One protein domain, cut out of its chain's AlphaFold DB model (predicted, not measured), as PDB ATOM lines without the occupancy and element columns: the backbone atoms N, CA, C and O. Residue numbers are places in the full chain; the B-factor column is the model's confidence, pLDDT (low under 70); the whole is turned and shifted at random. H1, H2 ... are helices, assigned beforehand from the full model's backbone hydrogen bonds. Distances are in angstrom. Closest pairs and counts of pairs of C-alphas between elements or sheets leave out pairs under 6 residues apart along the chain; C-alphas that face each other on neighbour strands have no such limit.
ATOM      1  N   GLN A 278      90.284 140.053 132.058       83.56
ATOM      2  CA  GLN A 278      91.610 140.142 131.446       83.56
ATOM      3  C   GLN A 278      92.391 138.830 131.568       83.56
ATOM      4  O   GLN A 278      92.879 138.317 130.570       83.56
ATOM      5  N   GLN A 279      92.440 138.230 132.758       88.25
ATOM      6  CA  GLN A 279      93.088 136.935 132.993       88.25
ATOM      7  C   GLN A 279      92.474 135.834 132.128       88.25
ATOM      8  O   GLN A 279      93.178 134.957 131.628       88.25
ATOM      9  N   PHE A 280      91.157 135.880 131.928       86.38
ATOM     10  CA  PHE A 280      90.464 134.944 131.058       86.38
ATOM     11  C   PHE A 280      90.831 135.136 129.581       86.38
ATOM     12  O   PHE A 280      91.026 134.150 128.862       86.38
ATOM     13  N   ILE A 281      90.950 136.388 129.130       85.38
ATOM     14  CA  ILE A 281      91.429 136.742 127.789       85.38
ATOM     15  C   ILE A 281      92.877 136.278 127.618       85.38
ATOM     16  O   ILE A 281      93.157 135.536 126.681       85.38
ATOM     17  N   ASP A 282      93.772 136.614 128.542       87.88
ATOM     18  CA  ASP A 282      95.184 136.227 128.495       87.88
ATOM     19  C   ASP A 282      95.342 134.702 128.451       87.88
ATOM     20  O   ASP A 282      96.096 134.177 127.634       87.88
ATOM     21  N   TYR A 283      94.567 133.970 129.258       90.00
ATOM     22  CA  TYR A 283      94.526 132.508 129.221       90.00
ATOM     23  C   TYR A 283      94.087 131.972 127.850       90.00
ATOM     24  O   TYR A 283      94.694 131.041 127.315       90.00
ATOM     25  N   ARG A 284      93.037 132.555 127.258       88.44
ATOM     26  CA  ARG A 284      92.561 132.184 125.915       88.44
ATOM     27  C   ARG A 284      93.632 132.451 124.868       88.44
ATOM     28  O   ARG A 284      93.921 131.564 124.071       88.44
ATOM     29  N   PHE A 285      94.232 133.635 124.886       88.12
ATOM     30  CA  PHE A 285      95.286 134.003 123.952       88.12
ATOM     31  C   PHE A 285      96.491 133.083 124.092       88.12
ATOM     32  O   PHE A 285      96.874 132.476 123.103       88.12
ATOM     33  N   ALA A 286      97.000 132.862 125.306       87.56
ATOM     34  CA  ALA A 286      98.111 131.946 125.556       87.56
ATOM     35  C   ALA A 286      97.826 130.512 125.071       87.56
ATOM     36  O   ALA A 286      98.725 129.818 124.598       87.56
ATOM     37  N   ARG A 287      96.567 130.059 125.157       88.44
ATOM     38  CA  ARG A 287      96.151 128.735 124.673       88.44
ATOM     39  C   ARG A 287      96.144 128.622 123.145       88.44
ATOM     40  O   ARG A 287      96.395 127.534 122.631       88.44
ATOM     41  N   PHE A 288      95.800 129.696 122.437       87.44
ATOM     42  CA  PHE A 288      95.631 129.702 120.979       87.44
ATOM     43  C   PHE A 288      96.797 130.354 120.225       87.44
ATOM     44  O   PHE A 288      96.862 130.259 119.001       87.44
ATOM     45  N   THR A 289      97.742 130.976 120.931       87.62
ATOM     46  CA  THR A 289      99.031 131.376 120.370       87.62
ATOM     47  C   THR A 289      99.868 130.143 120.082       87.62
ATOM     48  O   THR A 289     100.134 129.326 120.964       87.62
ATOM     49  N   LEU A 290     100.314 130.032 118.839       85.25
ATOM     50  CA  LEU A 290     101.187 128.969 118.375       85.25
ATOM     51  C   LEU A 290     102.584 129.537 118.151       85.25
ATOM     52  O   LEU A 290     102.760 130.719 117.854       85.25
ATOM     53  N   LEU A 291     103.595 128.685 118.285       84.62
ATOM     54  CA  LEU A 291     104.942 129.047 117.866       84.62
ATOM     55  C   LEU A 291     104.946 129.253 116.342       84.62
ATOM     56  O   LEU A 291     104.382 128.426 115.619       84.62
ATOM     57  N   ASP A 292     105.554 130.333 115.843       82.44
ATOM     58  CA  ASP A 292     105.589 130.571 114.397       82.44
ATOM     59  C   ASP A 292     106.343 129.428 113.682       82.44
ATOM     60  O   ASP A 292     107.371 128.925 114.129       82.44
ATOM     61  N   GLY A 293     105.815 128.983 112.545       79.94
ATOM     62  CA  GLY A 293     106.423 127.963 111.698       79.94
ATOM     63  C   GLY A 293     107.604 128.467 110.860       79.94
ATOM     64  O   GLY A 293     108.235 127.658 110.166       79.94
ATOM     65  N   LYS A 294     107.909 129.771 110.884       80.56
ATOM     66  CA  LYS A 294     109.023 130.380 110.140       80.56
ATOM     67  C   LYS A 294     110.368 130.163 110.834       80.56
ATOM     68  O   LYS A 294     110.450 129.975 112.044       80.56
ATOM     69  N   LYS A 295     111.449 130.166 110.050       79.00
ATOM     70  CA  LYS A 295     112.815 130.251 110.584       79.00
ATOM     71  C   LYS A 295     113.197 131.724 110.663       79.00
ATOM     72  O   LYS A 295     113.056 132.427 109.666       79.00
ATOM     73  N   TYR A 296     113.666 132.156 111.825       77.88
ATOM     74  CA  TYR A 296     114.150 133.514 112.046       77.88
ATOM     75  C   TYR A 296     115.673 133.529 112.014       77.88
ATOM     76  O   TYR A 296     116.293 132.524 112.353       77.88
ATOM     77  N   ASP A 297     116.227 134.645 111.542       75.81
ATOM     78  CA  ASP A 297     117.648 134.929 111.301       75.81
ATOM     79  C   ASP A 297     118.636 133.908 111.902       75.81
ATOM     80  O   ASP A 297     118.809 133.834 113.115       75.81
ATOM     81  N   GLY A 298     119.232 133.064 111.051       70.75
ATOM     82  CA  GLY A 298     120.278 132.101 111.433       70.75
ATOM     83  C   GLY A 298     119.846 130.882 112.266       70.75
ATOM     84  O   GLY A 298     120.660 129.985 112.493       70.75
ATOM     85  N   SER A 299     118.588 130.787 112.701       76.88
ATOM     86  CA  SER A 299     118.114 129.687 113.548       76.88
ATOM     87  C   SER A 299     117.923 128.366 112.796       76.88
ATOM     88  O   SER A 299     117.309 128.285 111.725       76.88
ATOM     89  N   SER A 300     118.383 127.274 113.413       76.69
ATOM     90  CA  SER A 300     118.133 125.905 112.949       76.69
ATOM     91  C   SER A 300     116.731 125.390 113.308       76.69
ATOM     92  O   SER A 300     116.267 124.415 112.707       76.69
ATOM     93  N   ARG A 301     116.023 126.052 114.238       78.12
ATOM     94  CA  ARG A 301     114.727 125.630 114.796       78.12
ATOM     95  C   ARG A 301     113.616 126.581 114.331       78.12
ATOM     96  O   ARG A 301     113.766 127.795 114.387       78.12
ATOM     97  N   LYS A 302     112.488 126.035 113.859       81.38
ATOM     98  CA  LYS A 302     111.309 126.845 113.495       81.38
ATOM     99  C   LYS A 302     110.758 127.547 114.741       81.38
ATOM    100  O   LYS A 302     110.684 126.917 115.794       81.38
ATOM    101  N   GLY A 303     110.396 128.818 114.598       81.69
ATOM    102  CA  GLY A 303     109.729 129.599 115.636       81.69
ATOM    103  C   GLY A 303     110.630 130.196 116.704       81.69
ATOM    104  O   GLY A 303     110.133 130.712 117.697       81.69
ATOM    105  N   VAL A 304     111.947 130.124 116.519       84.38
ATOM    106  CA  VAL A 304     112.944 130.658 117.450       84.38
ATOM    107  C   VAL A 304     114.011 131.389 116.640       84.38
ATOM    108  O   VAL A 304     114.353 130.921 115.552       84.38
ATOM    109  N   ASP A 305     114.522 132.515 117.132       84.50
ATOM    110  CA  ASP A 305     115.660 133.216 116.520       84.50
ATOM    111  C   ASP A 305     117.024 132.599 116.898       84.50
ATOM    112  O   ASP A 305     117.097 131.647 117.681       84.50
ATOM    113  N   ALA A 306     118.125 133.107 116.329       81.62
ATOM    114  CA  ALA A 306     119.477 132.636 116.655       81.62
ATOM    115  C   ALA A 306     119.885 132.846 118.128       81.62
ATOM    116  O   ALA A 306     120.792 132.164 118.600       81.62
ATOM    117  N   SER A 307     119.212 133.744 118.859       83.81
ATOM    118  CA  SER A 307     119.446 133.996 120.288       83.81
ATOM    119  C   SER A 307     118.611 133.086 121.199       83.81
ATOM    120  O   SER A 307     118.772 133.120 122.417       83.81
ATOM    121  N   GLY A 308     117.737 132.248 120.630       81.19
ATOM    122  CA  GLY A 308     116.881 131.337 121.384       81.19
ATOM    123  C   GLY A 308     115.533 131.931 121.809       81.19
ATOM    124  O   GLY A 308     114.825 131.289 122.585       81.19
ATOM    125  N   VAL A 309     115.149 133.115 121.315       83.94
ATOM    126  CA  VAL A 309     113.882 133.767 121.677       83.94
ATOM    127  C   VAL A 309     112.731 133.208 120.828       83.94
ATOM    128  O   VAL A 309     112.781 133.272 119.590       83.94
ATOM    129  N   PRO A 310     111.679 132.647 121.454       85.06
ATOM    130  CA  PRO A 310     110.528 132.122 120.737       85.06
ATOM    131  C   PRO A 310     109.655 133.253 120.185       85.06
ATOM    132  O   PRO A 310     109.359 134.227 120.873       85.06
ATOM    133  N   HIS A 311     109.211 133.090 118.944       84.94
ATOM    134  CA  HIS A 311     108.279 133.990 118.279       84.94
ATOM    135  C   HIS A 311     106.916 133.310 118.185       84.94
ATOM    136  O   HIS A 311     106.788 132.219 117.621       84.94
ATOM    137  N   TYR A 312     105.898 133.955 118.744       86.25
ATOM    138  CA  TYR A 312     104.531 133.448 118.762       86.25
ATOM    139  C   TYR A 312     103.666 134.203 117.758       86.25
ATOM    140  O   TYR A 312     103.800 135.414 117.593       86.25
ATOM    141  N   GLN A 313     102.749 133.486 117.120       86.75
ATOM    142  CA  GLN A 313     101.725 134.058 116.259       86.75
ATOM    143  C   GLN A 313     100.367 133.430 116.562       86.75
ATOM    144  O   GLN A 313     100.271 132.307 117.059       86.75
ATOM    145  N   ILE A 314      99.306 134.152 116.227       87.06
ATOM    146  CA  ILE A 314      97.942 133.640 116.247       87.06
ATOM    147  C   ILE A 314      97.348 133.869 114.859       87.06
ATOM    148  O   ILE A 314      97.389 134.985 114.342       87.06
ATOM    149  N   ASP A 315      96.877 132.800 114.219       86.81
ATOM    150  CA  ASP A 315      96.169 132.918 112.945       86.81
ATOM    151  C   ASP A 315      94.720 133.382 113.160       86.81
ATOM    152  O   ASP A 315      94.200 133.389 114.276       86.81
ATOM    153  N   GLU A 316      94.058 133.788 112.080       84.06
ATOM    154  CA  GLU A 316      92.715 134.374 112.130       84.06
ATOM    155  C   GLU A 316      91.644 133.395 112.651       84.06
ATOM    156  O   GLU A 316      90.734 133.794 113.382       84.06
ATOM    157  N   ALA A 317      91.773 132.096 112.359       84.56
ATOM    158  CA  ALA A 317      90.844 131.069 112.837       84.56
ATOM    159  C   ALA A 317      90.984 130.829 114.352       84.56
ATOM    160  O   ALA A 317      89.991 130.716 115.083       84.56
ATOM    161  N   ASN A 318      92.221 130.800 114.843       87.00
ATOM    162  CA  ASN A 318      92.544 130.715 116.260       87.00
ATOM    163  C   ASN A 318      92.168 132.003 117.000       87.00
ATOM    164  O   ASN A 318      91.678 131.925 118.125       87.00
ATOM    165  N   LEU A 319      92.290 133.171 116.366       86.94
ATOM    166  CA  LEU A 319      91.853 134.453 116.920       86.94
ATOM    167  C   LEU A 319      90.326 134.508 117.082       86.94
ATOM    168  O   LEU A 319      89.824 134.889 118.140       86.94
ATOM    169  N   ALA A 320      89.578 134.034 116.079       85.75
ATOM    170  CA  ALA A 320      88.125 133.877 116.162       85.75
ATOM    171  C   ALA A 320      87.701 132.904 117.273       85.75
ATOM    172  O   ALA A 320      86.700 133.136 117.956       85.75
ATOM    173  N   THR A 321      88.483 131.847 117.503       85.69
ATOM    174  CA  THR A 321      88.247 130.889 118.592       85.69
ATOM    175  C   THR A 321      88.605 131.480 119.961       85.69
ATOM    176  O   THR A 321      87.834 131.335 120.912       85.69
ATOM    177  N   ALA A 322      89.723 132.201 120.073       86.69
ATOM    178  CA  ALA A 322      90.175 132.846 121.306       86.69
ATOM    179  C   ALA A 322      89.157 133.878 121.813       86.69
ATOM    180  O   ALA A 322      88.804 133.880 123.000       86.69
ATOM    181  N   PHE A 323      88.615 134.687 120.899       87.62
ATOM    182  CA  PHE A 323      87.579 135.663 121.218       87.62
ATOM    183  C   PHE A 323      86.176 135.074 121.346       87.62
ATOM    184  O   PHE A 323      85.296 135.801 121.784       87.62
ATOM    185  N   LEU A 324      85.929 133.796 121.037       85.31
ATOM    186  CA  LEU A 324      84.573 133.249 120.884       85.31
ATOM    187  C   LEU A 324      83.726 134.103 119.935       85.31
ATOM    188  O   LEU A 324      82.794 134.793 120.360       85.31
ATOM    189  N   LYS A 325      84.057 134.066 118.643       85.25
ATOM    190  CA  LYS A 325      83.236 134.711 117.618       85.25
ATOM    191  C   LYS A 325      81.767 134.322 117.808       85.25
ATOM    192  O   LYS A 325      81.436 133.141 117.918       85.25
ATOM    193  N   ARG A 326      80.893 135.330 117.846       82.88
ATOM    194  CA  ARG A 326      79.445 135.138 117.951       82.88
ATOM    195  C   ARG A 326      78.937 134.311 116.768       82.88
ATOM    196  O   ARG A 326      79.399 134.500 115.641       82.88
ATOM    197  N   ASP A 327      77.970 133.432 117.017       77.31
ATOM    198  CA  ASP A 327      77.299 132.705 115.938       77.31
ATOM    199  C   ASP A 327      76.603 133.695 114.983       77.31
ATOM    200  O   ASP A 327      75.968 134.656 115.423       77.31
ATOM    201  N   GLY A 328      76.814 133.525 113.678       77.62
ATOM    202  CA  GLY A 328      76.420 134.499 112.650       77.62
ATOM    203  C   GLY A 328      77.250 135.798 112.584       77.62
ATOM    204  O   GLY A 328      76.903 136.687 111.809       77.62
ATOM    205  N   GLY A 329      78.328 135.939 113.365       77.75
ATOM    206  CA  GLY A 329      79.261 137.074 113.295       77.75
ATOM    207  C   GLY A 329      80.219 136.992 112.100       77.75
ATOM    208  O   GLY A 329      80.688 135.901 111.739       77.75
ATOM    209  N   ALA A 330      80.530 138.147 111.507       79.62
ATOM    210  CA  ALA A 330      81.414 138.247 110.348       79.62
ATOM    211  C   ALA A 330      82.892 138.171 110.760       79.62
ATOM    212  O   ALA A 330      83.678 137.520 110.078       79.62
ATOM    213  N   ASP A 331      83.241 138.764 111.906       82.81
ATOM    214  CA  ASP A 331      84.620 138.898 112.390       82.81
ATOM    215  C   ASP A 331      84.716 138.554 113.895       82.81
ATOM    216  O   ASP A 331      83.737 138.645 114.638       82.81
ATOM    217  N   TYR A 332      85.902 138.174 114.379       81.50
ATOM    218  CA  TYR A 332      86.193 137.960 115.804       81.50
ATOM    219  C   TYR A 332      85.924 139.214 116.649       81.50
ATOM    220  O   TYR A 332      85.619 139.112 117.840       81.50
ATOM    221  N   ARG A 333      85.991 140.392 116.017       84.94
ATOM    222  CA  ARG A 333      85.679 141.696 116.612       84.94
ATOM    223  C   ARG A 333      84.220 141.846 117.046       84.94
ATOM    224  O   ARG A 333      83.941 142.648 117.931       84.94
ATOM    225  N   ASP A 334      83.311 141.039 116.495       83.12
ATOM    226  CA  ASP A 334      81.891 141.024 116.874       83.12
ATOM    227  C   ASP A 334      81.635 140.305 118.216       83.12
ATOM    228  O   ASP A 334      80.487 140.150 118.644       83.12
ATOM    229  N   SER A 335      82.684 139.796 118.872       84.00
ATOM    230  CA  SER A 335      82.570 139.136 120.168       84.00
ATOM    231  C   SER A 335      82.435 140.128 121.320       84.00
ATOM    232  O   SER A 335      83.156 141.123 121.408       84.00
ATOM    233  N   LYS A 336      81.610 139.765 122.311       80.56
ATOM    234  CA  LYS A 336      81.521 140.501 123.576       80.56
ATOM    235  C   LYS A 336      82.854 140.541 124.330       80.56
ATOM    236  O   LYS A 336      83.124 141.509 125.028       80.56
ATOM    237  N   ILE A 337      83.699 139.521 124.167       82.31
ATOM    238  CA  ILE A 337      85.027 139.464 124.793       82.31
ATOM    239  C   ILE A 337      85.971 140.487 124.155       82.31
ATOM    240  O   ILE A 337      86.731 141.136 124.865       82.31
ATOM    241  N   TYR A 338      85.894 140.668 122.833       83.12
ATOM    242  CA  TYR A 338      86.661 141.702 122.136       83.12
ATOM    243  C   TYR A 338      86.224 143.102 122.581       83.12
ATOM    244  O   TYR A 338      87.059 143.943 122.903       83.12
ATOM    245  N   GLU A 339      84.914 143.331 122.693       82.56
ATOM    246  CA  GLU A 339      84.365 144.581 123.230       82.56
ATOM    247  C   GLU A 339      84.814 144.835 124.682       82.56
ATOM    248  O   GLU A 339      85.222 145.946 125.015       82.56
ATOM    249  N   MET A 340      84.793 143.814 125.546       79.06
ATOM    250  CA  MET A 340      85.283 143.906 126.931       79.06
ATOM    251  C   MET A 340      86.775 144.249 126.990       79.06
ATOM    252  O   MET A 340      87.161 145.145 127.736       79.06
ATOM    253  N   MET A 341      87.592 143.608 126.146       80.62
ATOM    254  CA  MET A 341      89.022 143.901 126.025       80.62
ATOM    255  C   MET A 341      89.273 145.351 125.588       80.62
ATOM    256  O   MET A 341      90.111 146.033 126.167       80.62
ATOM    257  N   MET A 342      88.544 145.837 124.577       81.88
ATOM    258  CA  MET A 342      88.733 147.193 124.045       81.88
ATOM    259  C   MET A 342      88.171 148.291 124.947       81.88
ATOM    260  O   MET A 342      88.697 149.399 124.965       81.88
ATOM    261  N   SER A 343      87.106 147.996 125.691       79.75
ATOM    262  CA  SER A 343      86.514 148.934 126.649       79.75
ATOM    263  C   SER A 343      87.270 149.001 127.976       79.75
ATOM    264  O   SER A 343      86.995 149.898 128.770       79.75
ATOM    265  N   GLY A 344      88.209 148.079 128.223       71.94
ATOM    266  CA  GLY A 344      88.935 147.987 129.490       71.94
ATOM    267  C   GLY A 344      88.036 147.614 130.672       71.94
ATOM    268  O   GLY A 344      88.347 147.960 131.807       71.94
ATOM    269  N   MET A 345      86.896 146.962 130.420       71.50
ATOM    270  CA  MET A 345      86.004 146.510 131.485       71.50
ATOM    271  C   MET A 345      86.519 145.203 132.094       71.50
ATOM    272  O   MET A 345      86.674 144.206 131.392       71.50
ATOM    273  N   ASP A 346      86.655 145.167 133.422       70.31
ATOM    274  CA  ASP A 346      87.113 143.993 134.189       70.31
ATOM    275  C   ASP A 346      86.109 142.820 134.227       70.31
ATOM    276  O   ASP A 346      86.348 141.781 134.852       70.31
ATOM    277  N   GLY A 347      84.992 142.948 133.507       74.00
ATOM    278  CA  GLY A 347      83.886 142.003 133.513       74.00
ATOM    279  C   GLY A 347      82.929 142.249 134.676       74.00
ATOM    280  O   GLY A 347      82.867 143.337 135.241       74.00
ATOM    281  N   TYR A 348      82.126 141.237 134.989       79.50
ATOM    282  CA  TYR A 348      81.138 141.295 136.059       79.50
ATOM    283  C   TYR A 348      81.488 140.274 137.141       79.50
ATOM    284  O   TYR A 348      81.755 139.113 136.816       79.50
ATOM    285  N   ASP A 349      81.475 140.687 138.411       83.06
ATOM    286  CA  ASP A 349      81.712 139.778 139.531       83.06
ATOM    287  C   ASP A 349      80.463 138.932 139.806       83.06
ATOM    288  O   ASP A 349      79.547 139.292 140.551       83.06
ATOM    289  N   TRP A 350      80.434 137.762 139.175       82.81
ATOM    290  CA  TRP A 350      79.382 136.775 139.377       82.81
ATOM    291  C   TRP A 350      79.331 136.247 140.813       82.81
ATOM    292  O   TRP A 350      78.257 135.848 141.263       82.81
ATOM    293  N   THR A 351      80.455 136.249 141.536       82.69
ATOM    294  CA  THR A 351      80.524 135.780 142.923       82.69
ATOM    295  C   THR A 351      79.789 136.734 143.853       82.69
ATOM    296  O   THR A 351      78.988 136.285 144.678       82.69
ATOM    297  N   ASP A 352      79.998 138.039 143.701       83.69
ATOM    298  CA  ASP A 352      79.285 139.045 144.493       83.69
ATOM    299  C   ASP A 352      77.777 139.042 144.196       83.69
ATOM    300  O   ASP A 352      76.959 139.135 145.104       83.69
ATOM    301  N   LEU A 353      77.372 138.793 142.945       83.50
ATOM    302  CA  LEU A 353      75.951 138.702 142.591       83.50
ATOM    303  C   LEU A 353      75.229 137.525 143.269       83.50
ATOM    304  O   LEU A 353      74.078 137.659 143.709       83.50
ATOM    305  N   VAL A 354      75.866 136.350 143.307       83.62
ATOM    306  CA  VAL A 354      75.255 135.135 143.873       83.62
ATOM    307  C   VAL A 354      75.409 135.055 145.386       83.62
ATOM    308  O   VAL A 354      74.664 134.310 146.027       83.62
TER     309      VAL A 354
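This is residues 278 to 354 of the 398 residues of the protein "TonB-dependent receptor" of Bacteroides reticulotermitis JCM 10512 (UniProt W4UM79). H1 and H2 form a loose helical hairpin whose long loop, residues 289 to 315, makes one end of an elongated model; H3 is near the start of H1, and residues 348 to 354, with H4, stick out at the other end. The 77 printed residues hold four named helices and no named strand: all helix, with 31 residues in them, under half. It is loose, radius of gyration of the C-alphas 16.5 A, spanning 54 by 30 by 18 A.

H1, residues 278 to 288, touches H2, residues 316 to 322, closest at the C-alphas of Arg 284 and Ala 322, 5.2 A apart, at a steep tilt of 45 degrees, opposite ways. Residues 290 to 291 pair antiparallel with 312 to 313. H3, residues 336 to 343, only just touches H1, with 3 pairs of C-alphas within 8 A; the closest, Gln 278 and Met 341, are 7.1 A apart. H4, residues 350 to 354, touches no helix. Every O i to N i+4 pair is within hydrogen-bond range in H1, H2, H3 and H4.

H1 is 15.3 A long from C-alpha 278 at (91.610, 140.142, 131.446), H2 9.6 A, H3 10.3 A, and H4 6.3 A to C-alpha 354 at (75.255, 135.135, 143.873).

The farthest C-alphas, Gly 298 and Val 354, are 55.6 A apart. The links H1 to H2 and H2 to H3 are long. The printed part has no cut, and no printed residue is under 70 in pLDDT.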